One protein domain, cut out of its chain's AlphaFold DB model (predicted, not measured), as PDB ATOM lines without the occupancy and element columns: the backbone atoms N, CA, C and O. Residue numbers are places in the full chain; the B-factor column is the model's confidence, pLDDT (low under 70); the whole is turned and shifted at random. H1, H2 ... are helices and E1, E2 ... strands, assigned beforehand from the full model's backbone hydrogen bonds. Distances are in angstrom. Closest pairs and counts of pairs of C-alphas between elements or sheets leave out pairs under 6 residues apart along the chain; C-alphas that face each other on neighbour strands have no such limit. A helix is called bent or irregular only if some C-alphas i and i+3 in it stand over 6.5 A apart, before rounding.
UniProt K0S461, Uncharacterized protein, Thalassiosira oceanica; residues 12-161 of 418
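AT A GLANCE: This is residues 12 to 161 of the 418 residues of an uncharacterized protein of Thalassiosira oceanica (UniProt K0S461). A small strand hairpin, E1 and E2, lies near the middle of a loose, elongated run of helices that reaches out from it in two arms. In the larger arm H2, H3 and H4 fold back one on the next and H1 turns back on the far end of H2, with H5 leading from H4 to the hairpin; in the smaller arm H6 leads away from the hairpin to a corner with H7, and residues 153 to 161, which include H8, stick out as a free tail. The printed part has 150 residues with eight named helices and two named strands, in the order H1 H2 H3 H4 H5 E1 E2 H6 H7 H8; the sheet E1 - E2 is antiparallel and the class is mostly helix. The whole is loose, with a radius of gyration of the C-alphas of 20.7 A, and spans 67 by 43 by 33 A.

IN THESE COORDINATES: Strand E1 holds residues 106 to 108 and begins at C-alpha 106, (26.322, 35.880, 25.249); E2 holds residues 114 to 116. Before them come H5, residues 94 to 104, 14.3 A long, H4, residues 76 to 91, 22.7 A, and H3, residues 56 to 71, 22.4 A. H3 has a kink of 29 degrees near residue 65 and is irregular, but only just: C-alphas 65 and 68 are 6.54 A apart. The longest helix is H2, residues 26 to 47, 31.4 A, and H1, residues 12 to 23, 17.0 A, begins at C-alpha 12, (54.432, 31.344, 17.207). After the strands come H6, residues 117 to 132, 21.9 A, H7, residues 140 to 149, 14.0 A, and H8, residues 157 to 161, which ends at C-alpha 161, (30.377, 60.220, 37.585).

HOW THE PARTS SIT: E1 and E2 form an antiparallel hairpin, their directions at 143 degrees, with N 107 and O 115 at 2.8 A and N 115 and O 107 at 2.9 A, both within hydrogen-bond range. H6 follows E2 with no residue between them, and the closest C-alphas of E1 and H6, those of Thr 106 and Ala 117, are 4.8 A apart. With residues 128 to 132 alone H6 touches H7, at a steep tilt of 58 degrees, opposite ways; the closest C-alphas, those of Cys 132 and Leu 144, are 6.3 A apart. H7 and H8 are apart. H5 is close to H3 but not clearly touching it, the closest C-alphas, those of Val 56 and Gln 101, being 6.1 A apart. H3 and H4 form a helical hairpin and touch, closest at the C-alphas of Phe 70 and Val 79, 5.8 A, at a shallow tilt of 34.6 degrees, only just short of steep. H2 touches H3 with residues 37 to 47 alone, closest at the C-alphas of Ser 47 and Phe 59, 5.2 A; this helical hairpin has a steep tilt of 40 degrees. H1 and H2, also a helical hairpin, touch closest at the C-alphas of Ala 22 and Gln 29, 4.5 A, at a tilt of 35.4 degrees, only just steep. In H1, H2, H4, H5, H6, H7 and H8 every O i to N i+4 pair is within hydrogen-bond range; in H3, 10 of 12 are.

THE WHOLE: The two C-alphas farthest apart, those of Asp 24 and Lys 138, are 68.3 A apart. The printed part has no cut and no long link. Residues 153 to 161 stand free; the body without them spans 68 by 36 by 31 A. The mean pLDDT of the printed part is 78.1, and 19 residues are under 70: 12 to 13, 110 to 113, 127 and 150 to 161.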
ATOM      1  N   VAL A  12      54.065  32.764  17.098       65.81
ATOM      2  CA  VAL A  12      54.432  31.344  17.207       65.81
ATOM      3  C   VAL A  12      55.943  31.172  17.379       65.81
ATOM      4  O   VAL A  12      56.379  30.382  18.212       65.81
ATOM      5  N   GLU A  13      56.756  31.915  16.625       68.56
ATOM      6  CA  GLU A  13      58.220  31.882  16.754       68.56
ATOM      7  C   GLU A  13      58.675  32.415  18.117       68.56
ATOM      8  O   GLU A  13      59.535  31.804  18.752       68.56
ATOM      9  N   VAL A  14      58.054  33.498  18.600       72.31
ATOM     10  CA  VAL A  14      58.310  34.041  19.943       72.31
ATOM     11  C   VAL A  14      57.952  33.015  21.017       72.31
ATOM     12  O   VAL A  14      58.759  32.756  21.907       72.31
ATOM     13  N   HIS A  15      56.792  32.366  20.905       72.19
ATOM     14  CA  HIS A  15      56.362  31.351  21.862       72.19
ATOM     15  C   HIS A  15      57.302  30.136  21.885       72.19
ATOM     16  O   HIS A  15      57.739  29.711  22.952       72.19
ATOM     17  N   ARG A  16      57.696  29.613  20.714       74.50
ATOM     18  CA  ARG A  16      58.682  28.518  20.620       74.50
ATOM     19  C   ARG A  16      60.029  28.903  21.217       74.50
ATOM     20  O   ARG A  16      60.700  28.074  21.823       74.50
ATOM     21  N   TYR A  17      60.452  30.146  21.025       80.06
ATOM     22  CA  TYR A  17      61.670  30.652  21.639       80.06
ATOM     23  C   TYR A  17      61.559  30.691  23.171       80.06
ATOM     24  O   TYR A  17      62.454  30.187  23.844       80.06
ATOM     25  N   MET A  18      60.446  31.190  23.718       79.50
ATOM     26  CA  MET A  18      60.191  31.181  25.164       79.50
ATOM     27  C   MET A  18      60.195  29.757  25.733       79.50
ATOM     28  O   MET A  18      60.851  29.516  26.741       79.50
ATOM     29  N   LEU A  19      59.542  28.803  25.058       78.50
ATOM     30  CA  LEU A  19      59.539  27.391  25.459       78.50
ATOM     31  C   LEU A  19      60.945  26.796  25.500       78.50
ATOM     32  O   LEU A  19      61.302  26.146  26.474       78.50
ATOM     33  N   ARG A  20      61.761  27.044  24.467       80.25
ATOM     34  CA  ARG A  20      63.150  26.566  24.438       80.25
ATOM     35  C   ARG A  20      63.955  27.119  25.607       80.25
ATOM     36  O   ARG A  20      64.588  26.347  26.304       80.25
ATOM     37  N   ARG A  21      63.879  28.429  25.861       80.62
ATOM     38  CA  ARG A  21      64.613  29.059  26.972       80.62
ATOM     39  C   ARG A  21      64.111  28.626  28.348       80.62
ATOM     40  O   ARG A  21      64.864  28.725  29.310       80.62
ATOM     41  N   ALA A  22      62.853  28.206  28.455       80.75
ATOM     42  CA  ALA A  22      62.269  27.743  29.706       80.75
ATOM     43  C   ALA A  22      62.773  26.356  30.130       80.75
ATOM     44  O   ALA A  22      62.890  26.122  31.327       80.75
ATOM     45  N   LYS A  23      63.136  25.481  29.179       74.50
ATOM     46  CA  LYS A  23      63.720  24.162  29.482       74.50
ATOM     47  C   LYS A  23      64.987  24.266  30.327       74.50
ATOM     48  O   LYS A  23      65.151  23.531  31.285       74.50
ATOM     49  N   ASP A  24      65.828  25.241  30.007       74.44
ATOM     50  CA  ASP A  24      67.145  25.383  30.629       74.44
ATOM     51  C   ASP A  24      67.102  26.231  31.916       74.44
ATOM     52  O   ASP A  24      68.139  26.550  32.491       74.44
ATOM     53  N   SER A  25      65.919  26.677  32.362       75.88
ATOM     54  CA  SER A  25      65.790  27.601  33.494       75.88
ATOM     55  C   SER A  25      64.457  27.423  34.238       75.88
ATOM     56  O   SER A  25      63.424  27.919  33.765       75.88
ATOM     57  N   PRO A  26      64.465  26.839  35.456       73.19
ATOM     58  CA  PRO A  26      63.275  26.681  36.298       73.19
ATOM     59  C   PRO A  26      62.530  27.997  36.524       73.19
ATOM     60  O   PRO A  26      61.302  28.054  36.484       73.19
ATOM     61  N   PHE A  27      63.279  29.091  36.685       75.44
ATOM     62  CA  PHE A  27      62.721  30.428  36.853       75.44
ATOM     63  C   PHE A  27      61.900  30.865  35.630       75.44
ATOM     64  O   PHE A  27      60.779  31.355  35.766       75.44
ATOM     65  N   ARG A  28      62.420  30.661  34.410       80.50
ATOM     66  CA  ARG A  28      61.682  30.973  33.174       80.50
ATOM     67  C   ARG A  28      60.469  30.071  32.997       80.50
ATOM     68  O   ARG A  28      59.426  30.572  32.581       80.50
ATOM     69  N   GLN A  29      60.590  28.787  33.324       78.81
ATOM     70  CA  GLN A  29      59.477  27.840  33.287       78.81
ATOM     71  C   GLN A  29      58.347  28.266  34.235       78.81
ATOM     72  O   GLN A  29      57.191  28.332  33.815       78.81
ATOM     73  N   ALA A  30      58.668  28.657  35.471       75.88
ATOM     74  CA  ALA A  30      57.685  29.162  36.428       75.88
ATOM     75  C   ALA A  30      56.991  30.442  35.928       75.88
ATOM     76  O   ALA A  30      55.764  30.557  35.973       75.88
ATOM     77  N   ILE A  31      57.743  31.399  35.374       78.75
ATOM     78  CA  ILE A  31      57.140  32.607  34.792       78.75
ATOM     79  C   ILE A  31      56.270  32.269  33.573       78.75
ATOM     80  O   ILE A  31      55.184  32.832  33.420       78.75
ATOM     81  N   LEU A  32      56.699  31.335  32.721       79.88
ATOM     82  CA  LEU A  32      55.913  30.875  31.579       79.88
ATOM     83  C   LEU A  32      54.585  30.251  32.023       79.88
ATOM     84  O   LEU A  32      53.551  30.518  31.411       79.88
ATOM     85  N   LEU A  33      54.594  29.479  33.112       77.38
ATOM     86  CA  LEU A  33      53.394  28.908  33.721       77.38
ATOM     87  C   LEU A  33      52.413  30.003  34.169       77.38
ATOM     88  O   LEU A  33      51.232  29.966  33.815       77.38
ATOM     89  N   HIS A  34      52.900  31.028  34.872       77.06
ATOM     90  CA  HIS A  34      52.071  32.168  35.278       77.06
ATOM     91  C   HIS A  34      51.507  32.947  34.083       77.06
ATOM     92  O   HIS A  34      50.348  33.371  34.107       77.06
ATOM     93  N   LEU A  35      52.301  33.118  33.021       78.81
ATOM     94  CA  LEU A  35      51.833  33.742  31.783       78.81
ATOM     95  C   LEU A  35      50.707  32.925  31.145       78.81
ATOM     96  O   LEU A  35      49.694  33.516  30.778       78.81
ATOM     97  N   ARG A  36      50.818  31.591  31.107       76.56
ATOM     98  CA  ARG A  36      49.749  30.709  30.610       76.56
ATOM     99  C   ARG A  36      48.453  30.877  31.402       76.56
ATOM    100  O   ARG A  36      47.390  31.006  30.800       76.56
ATOM    101  N   PHE A  37      48.513  30.962  32.734       79.00
ATOM    102  CA  PHE A  37      47.315  31.229  33.546       79.00
ATOM    103  C   PHE A  37      46.660  32.566  33.177       79.00
ATOM    104  O   PHE A  37      45.447  32.642  32.964       79.00
ATOM    105  N   ALA A  38      47.461  33.626  33.041       79.12
ATOM    106  CA  ALA A  38      46.959  34.938  32.645       79.12
ATOM    107  C   ALA A  38      46.389  34.946  31.213       79.12
ATOM    108  O   ALA A  38      45.410  35.647  30.938       79.12
ATOM    109  N   GLU A  39      46.985  34.179  30.299       78.62
ATOM    110  CA  GLU A  39      46.510  34.005  28.927       78.62
ATOM    111  C   GLU A  39      45.148  33.323  28.893       78.62
ATOM    112  O   GLU A  39      44.235  33.868  28.276       78.62
ATOM    113  N   VAL A  40      44.956  32.216  29.615       80.56
ATOM    114  CA  VAL A  40      43.662  31.513  29.680       80.56
ATOM    115  C   VAL A  40      42.542  32.449  30.150       80.56
ATOM    116  O   VAL A  40      41.496  32.541  29.504       80.56
ATOM    117  N   VAL A  41      42.786  33.244  31.200       82.06
ATOM    118  CA  VAL A  41      41.826  34.252  31.692       82.06
ATOM    119  C   VAL A  41      41.520  35.313  30.628       82.06
ATOM    120  O   VAL A  41      40.373  35.752  30.479       82.06
ATOM    121  N   LYS A  42      42.530  35.749  29.866       80.31
ATOM    122  CA  LYS A  42      42.334  36.703  28.766       80.31
ATOM    123  C   LYS A  42      41.536  36.089  27.621       80.31
ATOM    124  O   LYS A  42      40.619  36.754  27.148       80.31
ATOM    125  N   ILE A  43      41.836  34.858  27.206       78.31
ATOM    126  CA  ILE A  43      41.113  34.148  26.141       78.31
ATOM    127  C   ILE A  43      39.638  34.015  26.532       78.31
ATOM    128  O   ILE A  43      38.768  34.367  25.738       78.31
ATOM    129  N   LEU A  44      39.350  33.632  27.780       83.12
ATOM    130  CA  LEU A  44      37.985  33.538  28.302       83.12
ATOM    131  C   LEU A  44      37.238  34.883  28.255       83.12
ATOM    132  O   LEU A  44      36.060  34.945  27.924       83.12
ATOM    133  N   ARG A  45      37.918  35.992  28.566       81.88
ATOM    134  CA  ARG A  45      37.315  37.333  28.496       81.88
ATOM    135  C   ARG A  45      37.110  37.809  27.058       81.88
ATOM    136  O   ARG A  45      36.147  38.522  26.779       81.88
ATOM    137  N   VAL A  46      38.057  37.504  26.177       81.06
ATOM    138  CA  VAL A  46      38.052  37.935  24.776       81.06
ATOM    139  C   VAL A  46      37.036  37.137  23.970       81.06
ATOM    140  O   VAL A  46      36.369  37.725  23.122       81.06
ATOM    141  N   SER A  47      36.840  35.851  24.267       84.12
ATOM    142  CA  SER A  47      35.846  35.015  23.589       84.12
ATOM    143  C   SER A  47      34.456  35.643  23.650       84.12
ATOM    144  O   SER A  47      33.800  35.776  22.625       84.12
ATOM    145  N   ALA A  48      34.054  36.170  24.805       83.06
ATOM    146  CA  ALA A  48      32.766  36.830  24.981       83.06
ATOM    147  C   ALA A  48      32.635  38.186  24.268       83.06
ATOM    148  O   ALA A  48      31.537  38.725  24.228       83.06
ATOM    149  N   LYS A  49      33.724  38.763  23.745       80.69
ATOM    150  CA  LYS A  49      33.755  40.076  23.064       80.69
ATOM    151  C   LYS A  49      34.108  39.988  21.580       80.69
ATOM    152  O   LYS A  49      34.136  41.006  20.894       80.69
ATOM    153  N   THR A  50      34.467  38.798  21.109       79.00
ATOM    154  CA  THR A  50      34.924  38.584  19.738       79.00
ATOM    155  C   THR A  50      33.711  38.353  18.851       79.00
ATOM    156  O   THR A  50      33.142  37.270  18.862       79.00
ATOM    157  N   GLY A  51      33.315  39.376  18.093       75.69
ATOM    158  CA  GLY A  51      32.109  39.343  17.264       75.69
ATOM    159  C   GLY A  51      30.825  39.702  18.032       75.69
ATOM    160  O   GLY A  51      30.860  39.885  19.248       75.69
ATOM    161  N   PRO A  52      29.681  39.815  17.332       76.44
ATOM    162  CA  PRO A  52      28.427  40.333  17.893       76.44
ATOM    163  C   PRO A  52      27.763  39.411  18.929       76.44
ATOM    164  O   PRO A  52      26.964  39.876  19.738       76.44
ATOM    165  N   ARG A  53      28.090  38.112  18.919       82.62
ATOM    166  CA  ARG A  53      27.599  37.098  19.875       82.62
ATOM    167  C   ARG A  53      28.748  36.351  20.572       82.62
ATOM    168  O   ARG A  53      28.566  35.267  21.123       82.62
ATOM    169  N   GLY A  54      29.951  36.930  20.556       84.06
ATOM    170  CA  GLY A  54      31.156  36.246  21.010       84.06
ATOM    171  C   GLY A  54      31.573  35.076  20.103       84.06
ATOM    172  O   GLY A  54      30.927  34.750  19.108       84.06
ATOM    173  N   CYS A  55      32.681  34.431  20.464       85.69
ATOM    174  CA  CYS A  55      33.244  33.274  19.780       85.69
ATOM    175  C   CYS A  55      33.234  32.054  20.711       85.69
ATOM    176  O   CYS A  55      34.090  31.924  21.594       85.69
ATOM    177  N   VAL A  56      32.271  31.155  20.491       85.88
ATOM    178  CA  VAL A  56      32.105  29.921  21.277       85.88
ATOM    179  C   VAL A  56      33.334  29.020  21.165       85.88
ATOM    180  O   VAL A  56      33.788  28.504  22.178       85.88
ATOM    181  N   ASP A  57      33.947  28.886  19.990       80.81
ATOM    182  CA  ASP A  57      35.134  28.032  19.827       80.81
ATOM    183  C   ASP A  57      36.327  28.525  20.650       80.81
ATOM    184  O   ASP A  57      37.022  27.735  21.295       80.81
ATOM    185  N   THR A  58      36.527  29.845  20.703       81.69
ATOM    186  CA  THR A  58      37.549  30.462  21.564       81.69
ATOM    187  C   THR A  58      37.220  30.238  23.041       81.69
ATOM    188  O   THR A  58      38.114  29.965  23.840       81.69
ATOM    189  N   PHE A  59      35.938  30.296  23.416       86.00
ATOM    190  CA  PHE A  59      35.485  29.989  24.773       86.00
ATOM    191  C   PHE A  59      35.729  28.522  25.147       86.00
ATOM    192  O   PHE A  59      36.360  28.260  26.165       86.00
ATOM    193  N   LEU A  60      35.325  27.566  24.309       82.75
ATOM    194  CA  LEU A  60      35.554  26.139  24.551       82.75
ATOM    195  C   LEU A  60      37.048  25.796  24.565       82.75
ATOM    196  O   LEU A  60      37.475  24.925  25.317       82.75
ATOM    197  N   SER A  61      37.865  26.496  23.776       82.62
ATOM    198  CA  SER A  61      39.325  26.380  23.840       82.62
ATOM    199  C   SER A  61      39.868  26.868  25.185       82.62
ATOM    200  O   SER A  61      40.678  26.178  25.800       82.62
ATOM    201  N   ALA A  62      39.373  28.000  25.698       83.31
ATOM    202  CA  ALA A  62      39.724  28.473  27.038       83.31
ATOM    203  C   ALA A  62      39.308  27.476  28.126       83.31
ATOM    204  O   ALA A  62      40.093  27.218  29.031       83.31
ATOM    205  N   VAL A  63      38.113  26.883  28.027       84.44
ATOM    206  CA  VAL A  63      37.640  25.843  28.957       84.44
ATOM    207  C   VAL A  63      38.582  24.635  28.951       84.44
ATOM    208  O   VAL A  63      39.026  24.216  30.017       84.44
ATOM    209  N   ARG A  64      38.974  24.128  27.771       83.12
ATOM    210  CA  ARG A  64      39.947  23.023  27.653       83.12
ATOM    211  C   ARG A  64      41.292  23.356  28.296       83.12
ATOM    212  O   ARG A  64      41.848  22.523  28.996       83.12
ATOM    213  N   LEU A  65      41.788  24.575  28.099       82.62
ATOM    214  CA  LEU A  65      43.042  25.033  28.708       82.62
ATOM    215  C   LEU A  65      42.914  25.319  30.214       82.62
ATOM    216  O   LEU A  65      43.920  25.348  30.916       82.62
ATOM    217  N   SER A  66      41.692  25.534  30.712       86.12
ATOM    218  CA  SER A  66      41.420  25.782  32.133       86.12
ATOM    219  C   SER A  66      41.307  24.488  32.934       86.12
ATOM    220  O   SER A  66      41.626  24.487  34.117       86.12
ATOM    221  N   LEU A  67      40.880  23.390  32.302       85.00
ATOM    222  CA  LEU A  67      40.695  22.087  32.944       85.00
ATOM    223  C   LEU A  67      41.936  21.609  33.723       85.00
ATOM    224  O   LEU A  67      41.788  21.343  34.918       85.00
ATOM    225  N   PRO A  68      43.154  21.604  33.138       85.81
ATOM    226  CA  PRO A  68      44.365  21.248  33.876       85.81
ATOM    227  C   PRO A  68      44.608  22.143  35.094       85.81
ATOM    228  O   PRO A  68      45.051  21.674  36.132       85.81
ATOM    229  N   ILE A  69      44.271  23.432  35.005       86.31
ATOM    230  CA  ILE A  69      44.414  24.380  36.118       86.31
ATOM    231  C   ILE A  69      43.417  24.037  37.235       86.31
ATOM    232  O   ILE A  69      43.769  24.022  38.416       86.31
ATOM    233  N   PHE A  70      42.169  23.723  36.879       88.38
ATOM    234  CA  PHE A  70      41.129  23.355  37.840       88.38
ATOM    235  C   PHE A  70      41.448  22.041  38.562       88.38
ATOM    236  O   PHE A  70      41.294  21.959  39.783       88.38
ATOM    237  N   ALA A  71      41.979  21.051  37.840       87.44
ATOM    238  CA  ALA A  71      42.369  19.757  38.400       87.44
ATOM    239  C   ALA A  71      43.533  19.828  39.406       87.44
ATOM    240  O   ALA A  71      43.739  18.895  40.188       87.44
ATOM    241  N   MET A  72      44.263  20.946  39.421       85.88
ATOM    242  CA  MET A  72      45.406  21.179  40.309       85.88
ATOM    243  C   MET A  72      45.098  22.161  41.446       85.88
ATOM    244  O   MET A  72      45.946  22.396  42.301       85.88
ATOM    245  N   THR A  73      43.892  22.737  41.495       80.19
ATOM    246  CA  THR A  73      43.524  23.799  42.455       80.19
ATOM    247  C   THR A  73      42.374  23.417  43.391       80.19
ATOM    248  O   THR A  73      41.836  24.286  44.072       80.19
ATOM    249  N   HIS A  74      41.997  22.130  43.463       79.50
ATOM    250  CA  HIS A  74      40.819  21.650  44.212       79.50
ATOM    251  C   HIS A  74      39.493  22.270  43.733       79.50
ATOM    252  O   HIS A  74      38.472  22.258  44.419       79.50
ATOM    253  N   ALA A  75      39.469  22.762  42.495       83.81
ATOM    254  CA  ALA A  75      38.294  23.324  41.845       83.81
ATOM    255  C   ALA A  75      37.395  22.206  41.270       83.81
ATOM    256  O   ALA A  75      37.088  22.193  40.077       83.81
ATOM    257  N   LYS A  76      36.993  21.246  42.116       83.81
ATOM    258  CA  LYS A  76      36.305  19.995  41.734       83.81
ATOM    259  C   LYS A  76      35.049  20.232  40.899       83.81
ATOM    260  O   LYS A  76      34.872  19.611  39.851       83.81
ATOM    261  N   ASP A  77      34.213  21.172  41.330       84.56
ATOM    262  CA  ASP A  77      32.996  21.531  40.603       84.56
ATOM    263  C   ASP A  77      33.297  22.133  39.236       84.56
ATOM    264  O   ASP A  77      32.599  21.838  38.272       84.56
ATOM    265  N   TYR A  78      34.363  22.923  39.118       88.69
ATOM    266  CA  TYR A  78      34.759  23.494  37.836       88.69
ATOM    267  C   TYR A  78      35.317  22.438  36.883       88.69
ATOM    268  O   TYR A  78      35.049  22.533  35.687       88.69
ATOM    269  N   VAL A  79      36.020  21.412  37.385       88.56
ATOM    270  CA  VAL A  79      36.414  20.249  36.570       88.56
ATOM    271  C   VAL A  79      35.169  19.549  36.027       88.56
ATOM    272  O   VAL A  79      35.055  19.371  34.816       88.56
ATOM    273  N   ARG A  80      34.193  19.238  36.893       87.75
ATOM    274  CA  ARG A  80      32.912  18.643  36.479       87.75
ATOM    275  C   ARG A  80      32.195  19.489  35.430       87.75
ATOM    276  O   ARG A  80      31.917  18.993  34.346       87.75
ATOM    277  N   LEU A  81      31.929  20.759  35.739       89.56
ATOM    278  CA  LEU A  81      31.172  21.665  34.875       89.56
ATOM    279  C   LEU A  81      31.845  21.846  33.512       89.56
ATOM    280  O   LEU A  81      31.167  21.884  32.487       89.56
ATOM    281  N   ALA A  82      33.175  21.951  33.487       88.50
ATOM    282  CA  ALA A  82      33.927  22.060  32.247       88.50
ATOM    283  C   ALA A  82      33.848  20.770  31.417       88.50
ATOM    284  O   ALA A  82      33.614  20.851  30.210       88.50
ATOM    285  N   CYS A  83      33.990  19.593  32.035       85.62
ATOM    286  CA  CYS A  83      33.827  18.313  31.343       85.62
ATOM    287  C   CYS A  83      32.400  18.136  30.803       85.62
ATOM    288  O   CYS A  83      32.241  17.848  29.616       85.62
ATOM    289  N   ASP A  84      31.377  18.394  31.624       85.25
ATOM    290  CA  ASP A  84      29.962  18.327  31.231       85.25
ATOM    291  C   ASP A  84      29.677  19.236  30.034       85.25
ATOM    292  O   ASP A  84      29.092  18.803  29.043       85.25
ATOM    293  N   LEU A  85      30.152  20.484  30.083       86.50
ATOM    294  CA  LEU A  85      29.999  21.444  28.996       86.50
ATOM    295  C   LEU A  85      30.677  20.965  27.704       86.50
ATOM    296  O   LEU A  85      30.100  21.089  26.624       86.50
ATOM    297  N   LEU A  86      31.902  20.439  27.784       84.56
ATOM    298  CA  LEU A  86      32.635  19.977  26.603       84.56
ATOM    299  C   LEU A  86      31.981  18.745  25.969       84.56
ATOM    300  O   LEU A  86      31.860  18.694  24.743       84.56
ATOM    301  N   ILE A  87      31.532  17.789  26.786       81.88
ATOM    302  CA  ILE A  87      30.795  16.603  26.334       81.88
ATOM    303  C   ILE A  87      29.465  17.030  25.715       81.88
ATOM    304  O   ILE A  87      29.168  16.652  24.581       81.88
ATOM    305  N   PHE A  88      28.709  17.892  26.399       83.31
ATOM    306  CA  PHE A  88      27.458  18.446  25.891       83.31
ATOM    307  C   PHE A  88      27.660  19.108  24.529       83.31
ATOM    308  O   PHE A  88      26.986  18.744  23.574       83.31
ATOM    309  N   MET A  89      28.624  20.021  24.388       82.06
ATOM    310  CA  MET A  89      28.858  20.718  23.118       82.06
ATOM    311  C   MET A  89      29.316  19.773  22.003       82.06
ATOM    312  O   MET A  89      28.972  19.981  20.834       82.06
ATOM    313  N   LYS A  90      30.054  18.708  22.344       82.31
ATOM    314  CA  LYS A  90      30.452  17.667  21.391       82.31
ATOM    315  C   LYS A  90      29.247  16.859  20.903       82.31
ATOM    316  O   LYS A  90      29.159  16.621  19.700       82.31
ATOM    317  N   CYS A  91      28.317  16.510  21.787       80.62
ATOM    318  CA  CYS A  91      27.132  15.704  21.469       80.62
ATOM    319  C   CYS A  91      25.913  16.529  21.022       80.62
ATOM    320  O   CYS A  91      24.951  15.975  20.497       80.62
ATOM    321  N   ALA A  92      25.936  17.848  21.217       79.19
ATOM    322  CA  ALA A  92      24.829  18.738  20.902       79.19
ATOM    323  C   ALA A  92      24.486  18.706  19.406       79.19
ATOM    324  O   ALA A  92      25.370  18.761  18.545       79.19
ATOM    325  N   SER A  93      23.183  18.688  19.112       87.00
ATOM    326  CA  SER A  93      22.669  18.827  17.751       87.00
ATOM    327  C   SER A  93      23.057  20.185  17.145       87.00
ATOM    328  O   SER A  93      23.318  21.142  17.887       87.00
ATOM    329  N   PRO A  94      23.053  20.328  15.806       91.94
ATOM    330  CA  PRO A  94      23.331  21.610  15.156       91.94
ATOM    331  C   PRO A  94      22.453  22.754  15.686       91.94
ATOM    332  O   PRO A  94      22.961  23.837  15.973       91.94
ATOM    333  N   SER A  95      21.160  22.494  15.905       92.06
ATOM    334  CA  SER A  95      20.218  23.476  16.456       92.06
ATOM    335  C   SER A  95      20.578  23.892  17.881       92.06
ATOM    336  O   SER A  95      20.533  25.074  18.204       92.06
ATOM    337  N   MET A  96      20.988  22.942  18.727       89.19
ATOM    338  CA  MET A  96      21.390  23.234  20.104       89.19
ATOM    339  C   MET A  96      22.697  24.033  20.156       89.19
ATOM    340  O   MET A  96      22.817  24.972  20.940       89.19
ATOM    341  N   ARG A  97      23.667  23.720  19.287       86.06
ATOM    342  CA  ARG A  97      24.902  24.513  19.167       86.06
ATOM    343  C   ARG A  97      24.613  25.940  18.711       86.06
ATOM    344  O   ARG A  97      25.184  26.875  19.267       86.06
ATOM    345  N   LYS A  98      23.696  26.104  17.751       89.12
ATOM    346  CA  LYS A  98      23.245  27.420  17.288       89.12
ATOM    347  C   LYS A  98      22.559  28.203  18.409       89.12
ATOM    348  O   LYS A  98      22.942  29.338  18.664       89.12
ATOM    349  N   LEU A  99      21.638  27.572  19.142       90.00
ATOM    350  CA  LEU A  99      20.994  28.176  20.312       90.00
ATOM    351  C   LEU A  99      22.023  28.592  21.370       90.00
ATOM    352  O   LEU A  99      21.935  29.686  21.926       90.00
ATOM    353  N   PHE A 100      23.026  27.749  21.630       88.81
ATOM    354  CA  PHE A 100      24.074  28.076  22.587       88.81
ATOM    355  C   PHE A 100      24.875  29.306  22.153       88.81
ATOM    356  O   PHE A 100      25.095  30.215  22.951       88.81
ATOM    357  N   GLN A 101      25.288  29.349  20.887       87.12
ATOM    358  CA  GLN A 101      26.061  30.450  20.322       87.12
ATOM    359  C   GLN A 101      25.281  31.762  20.279       87.12
ATOM    360  O   GLN A 101      25.843  32.814  20.573       87.12
ATOM    361  N   GLU A 102      24.011  31.704  19.896       84.69
ATOM    362  CA  GLU A 102      23.205  32.899  19.701       84.69
ATOM    363  C   GLU A 102      22.638  33.408  21.029       84.69
ATOM    364  O   GLU A 102      22.735  34.601  21.279       84.69
ATOM    365  N   GLU A 103      22.140  32.549  21.922       82.50
ATOM    366  CA  GLU A 103      21.300  32.990  23.051       82.50
ATOM    367  C   GLU A 103      21.832  32.642  24.454       82.50
ATOM    368  O   GLU A 103      21.542  33.359  25.420       82.50
ATOM    369  N   ILE A 104      22.611  31.563  24.601       86.75
ATOM    370  CA  ILE A 104      23.082  31.093  25.922       86.75
ATOM    371  C   ILE A 104      24.449  31.679  26.273       86.75
ATOM    372  O   ILE A 104      24.668  32.105  27.404       86.75
ATOM    373  N   PHE A 105      25.387  31.703  25.327       88.06
ATOM    374  CA  PHE A 105      26.765  32.094  25.603       88.06
ATOM    375  C   PHE A 105      26.875  33.586  25.930       88.06
ATOM    376  O   PHE A 105      27.370  33.978  26.993       88.06
ATOM    377  N   THR A 106      26.380  34.436  25.031       85.75
ATOM    378  CA  THR A 106      26.322  35.880  25.249       85.75
ATOM    379  C   THR A 106      24.978  36.437  24.820       85.75
ATOM    380  O   THR A 106      24.276  35.857  23.998       85.75
ATOM    381  N   ARG A 107      24.631  37.594  25.380       80.81
ATOM    382  CA  ARG A 107      23.484  38.390  24.967       80.81
ATOM    383  C   ARG A 107      23.953  39.719  24.385       80.81
ATOM    384  O   ARG A 107      24.917  40.294  24.911       80.81
ATOM    385  N   PRO A 108      23.290  40.217  23.333       74.12
ATOM    386  CA  PRO A 108      23.549  41.543  22.812       74.12
ATOM    387  C   PRO A 108      23.107  42.587  23.840       74.12
ATOM    388  O   PRO A 108      22.075  42.453  24.499       74.12
ATOM    389  N   THR A 109      23.908  43.631  23.987       71.19
ATOM    390  CA  THR A 109      23.556  44.838  24.727       71.19
ATOM    391  C   THR A 109      22.965  45.868  23.770       71.19
ATOM    392  O   THR A 109      23.229  45.833  22.570       71.19
ATOM    393  N   GLU A 110      22.231  46.849  24.296       64.62
ATOM    394  CA  GLU A 110      21.698  47.978  23.508       64.62
ATOM    395  C   GLU A 110      22.794  48.749  22.753       64.62
ATOM    396  O   GLU A 110      22.562  49.332  21.700       64.62
ATOM    397  N   THR A 111      24.028  48.709  23.259       63.78
ATOM    398  CA  THR A 111      25.211  49.310  22.626       63.78
ATOM    399  C   THR A 111      25.819  48.464  21.498       63.78
ATOM    400  O   THR A 111      26.878  48.823  20.980       63.78
ATOM    401  N   GLY A 112      25.194  47.340  21.127       64.62
ATOM    402  CA  GLY A 112      25.670  46.414  20.092       64.62
ATOM    403  C   GLY A 112      26.855  45.539  20.515       64.62
ATOM    404  O   GLY A 112      27.461  44.878  19.675       64.62
ATOM    405  N   GLY A 113      27.221  45.546  21.801       68.88
ATOM    406  CA  GLY A 113      28.260  44.681  22.357       68.88
ATOM    407  C   GLY A 113      27.696  43.340  22.824       68.88
ATOM    408  O   GLY A 113      26.518  43.228  23.136       68.88
ATOM    409  N   SER A 114      28.543  42.322  22.922       76.88
ATOM    410  CA  SER A 114      28.182  41.039  23.525       76.88
ATOM    411  C   SER A 114      28.575  41.002  25.002       76.88
ATOM    412  O   SER A 114      29.667  41.428  25.396       76.88
ATOM    413  N   GLN A 115      27.684  40.476  25.842       79.19
ATOM    414  CA  GLN A 115      27.939  40.260  27.263       79.19
ATOM    415  C   GLN A 115      27.634  38.804  27.638       79.19
ATOM    416  O   GLN A 115      26.576  38.317  27.248       79.19
ATOM    417  N   PRO A 116      28.494  38.110  28.416       82.12
ATOM    418  CA  PRO A 116      28.175  36.775  28.925       82.12
ATOM    419  C   PRO A 116      26.799  36.751  29.592       82.12
ATOM    420  O   PRO A 116      26.504  37.633  30.407       82.12
ATOM    421  N   ALA A 117      25.963  35.767  29.256       77.38
ATOM    422  CA  ALA A 117      24.581  35.728  29.735       77.38
ATOM    423  C   ALA A 117      24.500  35.662  31.270       77.38
ATOM    424  O   ALA A 117      23.708  36.385  31.873       77.38
ATOM    425  N   ASP A 118      25.385  34.886  31.901       73.88
ATOM    426  CA  ASP A 118      25.488  34.798  33.362       73.88
ATOM    427  C   ASP A 118      25.836  36.156  33.990       73.88
ATOM    428  O   ASP A 118      25.133  36.656  34.864       73.88
ATOM    429  N   GLN A 119      26.827  36.861  33.434       75.62
ATOM    430  CA  GLN A 119      27.161  38.212  33.887       75.62
ATOM    431  C   GLN A 119      26.000  39.197  33.666       75.62
ATOM    432  O   GLN A 119      25.824  40.146  34.434       75.62
ATOM    433  N   ALA A 120      25.216  39.033  32.597       71.06
ATOM    434  CA  ALA A 120      24.023  39.843  32.349       71.06
ATOM    435  C   ALA A 120      22.924  39.575  33.387       71.06
ATOM    436  O   ALA A 120      22.307  40.527  33.879       71.06
ATOM    437  N   MET A 121      22.728  38.314  33.770       73.44
ATOM    438  CA  MET A 121      21.822  37.916  34.841       73.44
ATOM    439  C   MET A 121      22.299  38.456  36.193       73.44
ATOM    440  O   MET A 121      21.536  39.149  36.859       73.44
ATOM    441  N   GLU A 122      23.561  38.233  36.571       74.88
ATOM    442  CA  GLU A 122      24.132  38.692  37.842       74.88
ATOM    443  C   GLU A 122      24.007  40.212  37.993       74.88
ATOM    444  O   GLU A 122      23.550  40.711  39.025       74.88
ATOM    445  N   ARG A 123      24.335  40.974  36.939       70.62
ATOM    446  CA  ARG A 123      24.144  42.431  36.936       70.62
ATOM    447  C   ARG A 123      22.679  42.811  37.078       70.62
ATOM    448  O   ARG A 123      22.375  43.725  37.838       70.62
ATOM    449  N   SER A 124      21.779  42.121  36.381       71.19
ATOM    450  CA  SER A 124      20.341  42.378  36.496       71.19
ATOM    451  C   SER A 124      19.863  42.128  37.930       71.19
ATOM    452  O   SER A 124      19.272  43.020  38.528       71.19
ATOM    453  N   VAL A 125      20.219  40.993  38.537       75.00
ATOM    454  CA  VAL A 125      19.894  40.663  39.936       75.00
ATOM    455  C   VAL A 125      20.482  41.688  40.906       75.00
ATOM    456  O   VAL A 125      19.794  42.131  41.825       75.00
ATOM    457  N   LYS A 126      21.741  42.096  40.712       73.88
ATOM    458  CA  LYS A 126      22.400  43.100  41.554       73.88
ATOM    459  C   LYS A 126      21.668  44.441  41.513       73.88
ATOM    460  O   LYS A 126      21.443  45.021  42.572       73.88
ATOM    461  N   HIS A 127      21.268  44.906  40.331       69.94
ATOM    462  CA  HIS A 127      20.513  46.152  40.184       69.94
ATOM    463  C   HIS A 127      19.114  46.047  40.795       69.94
ATOM    464  O   HIS A 127      18.726  46.921  41.567       69.94
ATOM    465  N   MET A 128      18.392  44.945  40.555       73.81
ATOM    466  CA  MET A 128      17.092  44.726  41.196       73.81
ATOM    467  C   MET A 128      17.228  44.745  42.722       73.81
ATOM    468  O   MET A 128      16.464  45.419  43.399       73.81
ATOM    469  N   ARG A 129      18.259  44.100  43.284       75.25
ATOM    470  CA  ARG A 129      18.530  44.116  44.732       75.25
ATOM    471  C   ARG A 129      18.876  45.499  45.282       75.25
ATOM    472  O   ARG A 129      18.581  45.749  46.446       75.25
ATOM    473  N   GLN A 130      19.487  46.386  44.495       74.56
ATOM    474  CA  GLN A 130      19.747  47.764  44.931       74.56
ATOM    475  C   GLN A 130      18.444  48.544  45.146       74.56
ATOM    476  O   GLN A 130      18.340  49.285  46.116       74.56
ATOM    477  N   VAL A 131      17.442  48.343  44.286       74.62
ATOM    478  CA  VAL A 131      16.157  49.058  44.368       74.62
ATOM    479  C   VAL A 131      15.179  48.356  45.318       74.62
ATOM    480  O   VAL A 131      14.505  48.985  46.141       74.62
ATOM    481  N   CYS A 132      15.102  47.033  45.233       78.38
ATOM    482  CA  CYS A 132      14.108  46.207  45.912       78.38
ATOM    483  C   CYS A 132      14.569  45.720  47.299       78.38
ATOM    484  O   CYS A 132      13.735  45.406  48.144       78.38
ATOM    485  N   GLY A 133      15.876  45.712  47.577       75.00
ATOM    486  CA  GLY A 133      16.443  45.093  48.777       75.00
ATOM    487  C   GLY A 133      16.595  43.571  48.646       75.00
ATOM    488  O   GLY A 133      16.355  42.989  47.589       75.00
ATOM    489  N   LYS A 134      17.056  42.914  49.721       74.81
ATOM    490  CA  LYS A 134      17.317  41.457  49.745       74.81
ATOM    491  C   LYS A 134      16.152  40.620  50.287       74.81
ATOM    492  O   LYS A 134      16.114  39.422  50.034       74.81
ATOM    493  N   THR A 135      15.250  41.227  51.053       75.44
ATOM    494  CA  THR A 135      14.212  40.521  51.817       75.44
ATOM    495  C   THR A 135      12.846  40.792  51.209       75.44
ATOM    496  O   THR A 135      12.506  41.951  50.966       75.44
ATOM    497  N   TYR A 136      12.057  39.738  51.004       74.06
ATOM    498  CA  TYR A 136      10.682  39.883  50.545       74.06
ATOM    499  C   TYR A 136       9.847  40.664  51.572       74.06
ATOM    500  O   TYR A 136       9.889  40.377  52.769       74.06
ATOM    501  N   ARG A 137       9.105  41.672  51.104       78.50
ATOM    502  CA  ARG A 137       8.164  42.471  51.901       78.50
ATOM    503  C   ARG A 137       6.883  42.672  51.095       78.50
ATOM    504  O   ARG A 137       6.928  42.713  49.868       78.50
ATOM    505  N   LYS A 138       5.744  42.831  51.769       79.50
ATOM    506  CA  LYS A 138       4.463  43.127  51.108       79.50
ATOM    507  C   LYS A 138       4.610  44.379  50.227       79.50
ATOM    508  O   LYS A 138       5.084  45.406  50.706       79.50
ATOM    509  N   GLY A 139       4.243  44.280  48.948       78.38
ATOM    510  CA  GLY A 139       4.416  45.353  47.958       78.38
ATOM    511  C   GLY A 139       5.746  45.330  47.191       78.38
ATOM    512  O   GLY A 139       5.971  46.211  46.361       78.38
ATOM    513  N   LEU A 140       6.612  44.333  47.428       80.38
ATOM    514  CA  LEU A 140       7.847  44.162  46.665       80.38
ATOM    515  C   LEU A 140       7.575  43.931  45.179       80.38
ATOM    516  O   LEU A 140       8.308  44.482  44.371       80.38
ATOM    517  N   ASP A 141       6.518  43.202  44.823       80.00
ATOM    518  CA  ASP A 141       6.195  42.867  43.428       80.00
ATOM    519  C   ASP A 141       5.960  44.129  42.591       80.00
ATOM    520  O   ASP A 141       6.627  44.336  41.582       80.00
ATOM    521  N   LYS A 142       5.145  45.065  43.098       82.00
ATOM    522  CA  LYS A 142       4.930  46.383  42.473       82.00
ATOM    523  C   LYS A 142       6.223  47.195  42.369       82.00
ATOM    524  O   LYS A 142       6.450  47.904  41.391       82.00
ATOM    525  N   LYS A 143       7.092  47.102  43.381       79.06
ATOM    526  CA  LYS A 143       8.400  47.772  43.378       79.06
ATOM    527  C   LYS A 143       9.350  47.146  42.355       79.06
ATOM    528  O   LYS A 143      10.152  47.853  41.759       79.06
ATOM    529  N   LEU A 144       9.260  45.834  42.163       81.06
ATOM    530  CA  LEU A 144      10.055  45.052  41.225       81.06
ATOM    531  C   LEU A 144       9.603  45.325  39.784       81.06
ATOM    532  O   LEU A 144      10.448  45.597  38.939       81.06
ATOM    533  N   GLU A 145       8.295  45.380  39.530       80.31
ATOM    534  CA  GLU A 145       7.714  45.827  38.256       80.31
ATOM    535  C   GLU A 145       8.129  47.264  37.919       80.31
ATOM    536  O   GLU A 145       8.640  47.526  36.832       80.31
ATOM    537  N   SER A 146       8.006  48.189  38.877       78.75
ATOM    538  CA  SER A 146       8.431  49.583  38.703       78.75
ATOM    539  C   SER A 146       9.940  49.708  38.440       78.75
ATOM    540  O   SER A 146      10.356  50.440  37.538       78.75
ATOM    541  N   ALA A 147      10.773  48.957  39.167       74.19
ATOM    542  CA  ALA A 147      12.224  48.936  38.971       74.19
ATOM    543  C   ALA A 147      12.629  48.325  37.620       74.19
ATOM    544  O   ALA A 147      13.586  48.784  36.999       74.19
ATOM    545  N   ALA A 148      11.906  47.306  37.147       74.25
ATOM    546  CA  ALA A 148      12.129  46.714  35.833       74.25
ATOM    547  C   ALA A 148      11.728  47.678  34.702       74.25
ATOM    548  O   ALA A 148      12.474  47.813  33.733       74.25
ATOM    549  N   ALA A 149      10.602  48.386  34.851       71.69
ATOM    550  CA  ALA A 149      10.086  49.334  33.861       71.69
ATOM    551  C   ALA A 149      10.942  50.607  33.722       71.69
ATOM    552  O   ALA A 149      11.109  51.127  32.624       71.69
ATOM    553  N   THR A 150      11.527  51.097  34.819       67.81
ATOM    554  CA  THR A 150      12.350  52.328  34.846       67.81
ATOM    555  C   THR A 150      13.830  52.093  34.529       67.81
ATOM    556  O   THR A 150      14.630  53.031  34.483       67.81
ATOM    557  N   ARG A 151      14.220  50.837  34.291       61.31
ATOM    558  CA  ARG A 151      15.610  50.427  34.069       61.31
ATOM    559  C   ARG A 151      16.273  51.033  32.820       61.31
ATOM    560  O   ARG A 151      17.423  51.446  32.963       61.31
ATOM    561  N   PRO A 152      15.638  51.098  31.630       56.06
ATOM    562  CA  PRO A 152      16.285  51.647  30.429       56.06
ATOM    563  C   PRO A 152      16.670  53.130  30.570       56.06
ATOM    564  O   PRO A 152      17.517  53.628  29.839       56.06
ATOM    565  N   SER A 153      16.061  53.831  31.530       55.12
ATOM    566  CA  SER A 153      16.174  55.277  31.742       55.12
ATOM    567  C   SER A 153      17.115  55.702  32.879       55.12
ATOM    568  O   SER A 153      17.279  56.897  33.104       55.12
ATOM    569  N   MET A 154      17.727  54.766  33.617       57.09
ATOM    570  CA  MET A 154      18.568  55.088  34.782       57.09
ATOM    571  C   MET A 154      20.064  55.077  34.411       57.09
ATOM    572  O   MET A 154      20.592  54.009  34.076       57.09
ATOM    573  N   PRO A 155      20.783  56.216  34.489       56.78
ATOM    574  CA  PRO A 155      22.205  56.269  34.166       56.78
ATOM    575  C   PRO A 155      23.019  55.420  35.149       56.78
ATOM    576  O   PRO A 155      22.810  55.436  36.364       56.78
ATOM    577  N   THR A 156      23.980  54.657  34.628       58.69
ATOM    578  CA  THR A 156      24.918  53.895  35.465       58.69
ATOM    579  C   THR A 156      25.762  54.837  36.322       58.69
ATOM    580  O   THR A 156      26.087  55.931  35.879       58.69
ATOM    581  N   SER A 157      26.235  54.389  37.492       56.34
ATOM    582  CA  SER A 157      27.123  55.196  38.354       56.34
ATOM    583  C   SER A 157      28.384  55.707  37.644       56.34
ATOM    584  O   SER A 157      28.980  56.696  38.056       56.34
ATOM    585  N   VAL A 158      28.816  55.031  36.576       54.50
ATOM    586  CA  VAL A 158      29.925  55.470  35.722       54.50
ATOM    587  C   VAL A 158      29.498  56.618  34.807       54.50
ATOM    588  O   VAL A 158      30.263  57.561  34.666       54.50
ATOM    589  N   GLN A 159      28.295  56.565  34.223       56.22
ATOM    590  CA  GLN A 159      27.724  57.681  33.461       56.22
ATOM    591  C   GLN A 159      27.499  58.891  34.359       56.22
ATOM    592  O   GLN A 159      27.986  59.955  34.022       56.22
ATOM    593  N   THR A 160      26.920  58.715  35.549       56.97
ATOM    594  CA  THR A 160      26.707  59.823  36.494       56.97
ATOM    595  C   THR A 160      28.025  60.464  36.929       56.97
ATOM    596  O   THR A 160      28.130  61.681  36.977       56.97
ATOM    597  N   ASN A 161      29.064  59.672  37.217       54.12
ATOM    598  CA  ASN A 161      30.377  60.220  37.585       54.12
ATOM    599  C   ASN A 161      31.098  60.908  36.416       54.12
ATOM    600  O   ASN A 161      31.845  61.857  36.642       54.12
TER     601      ASN A 161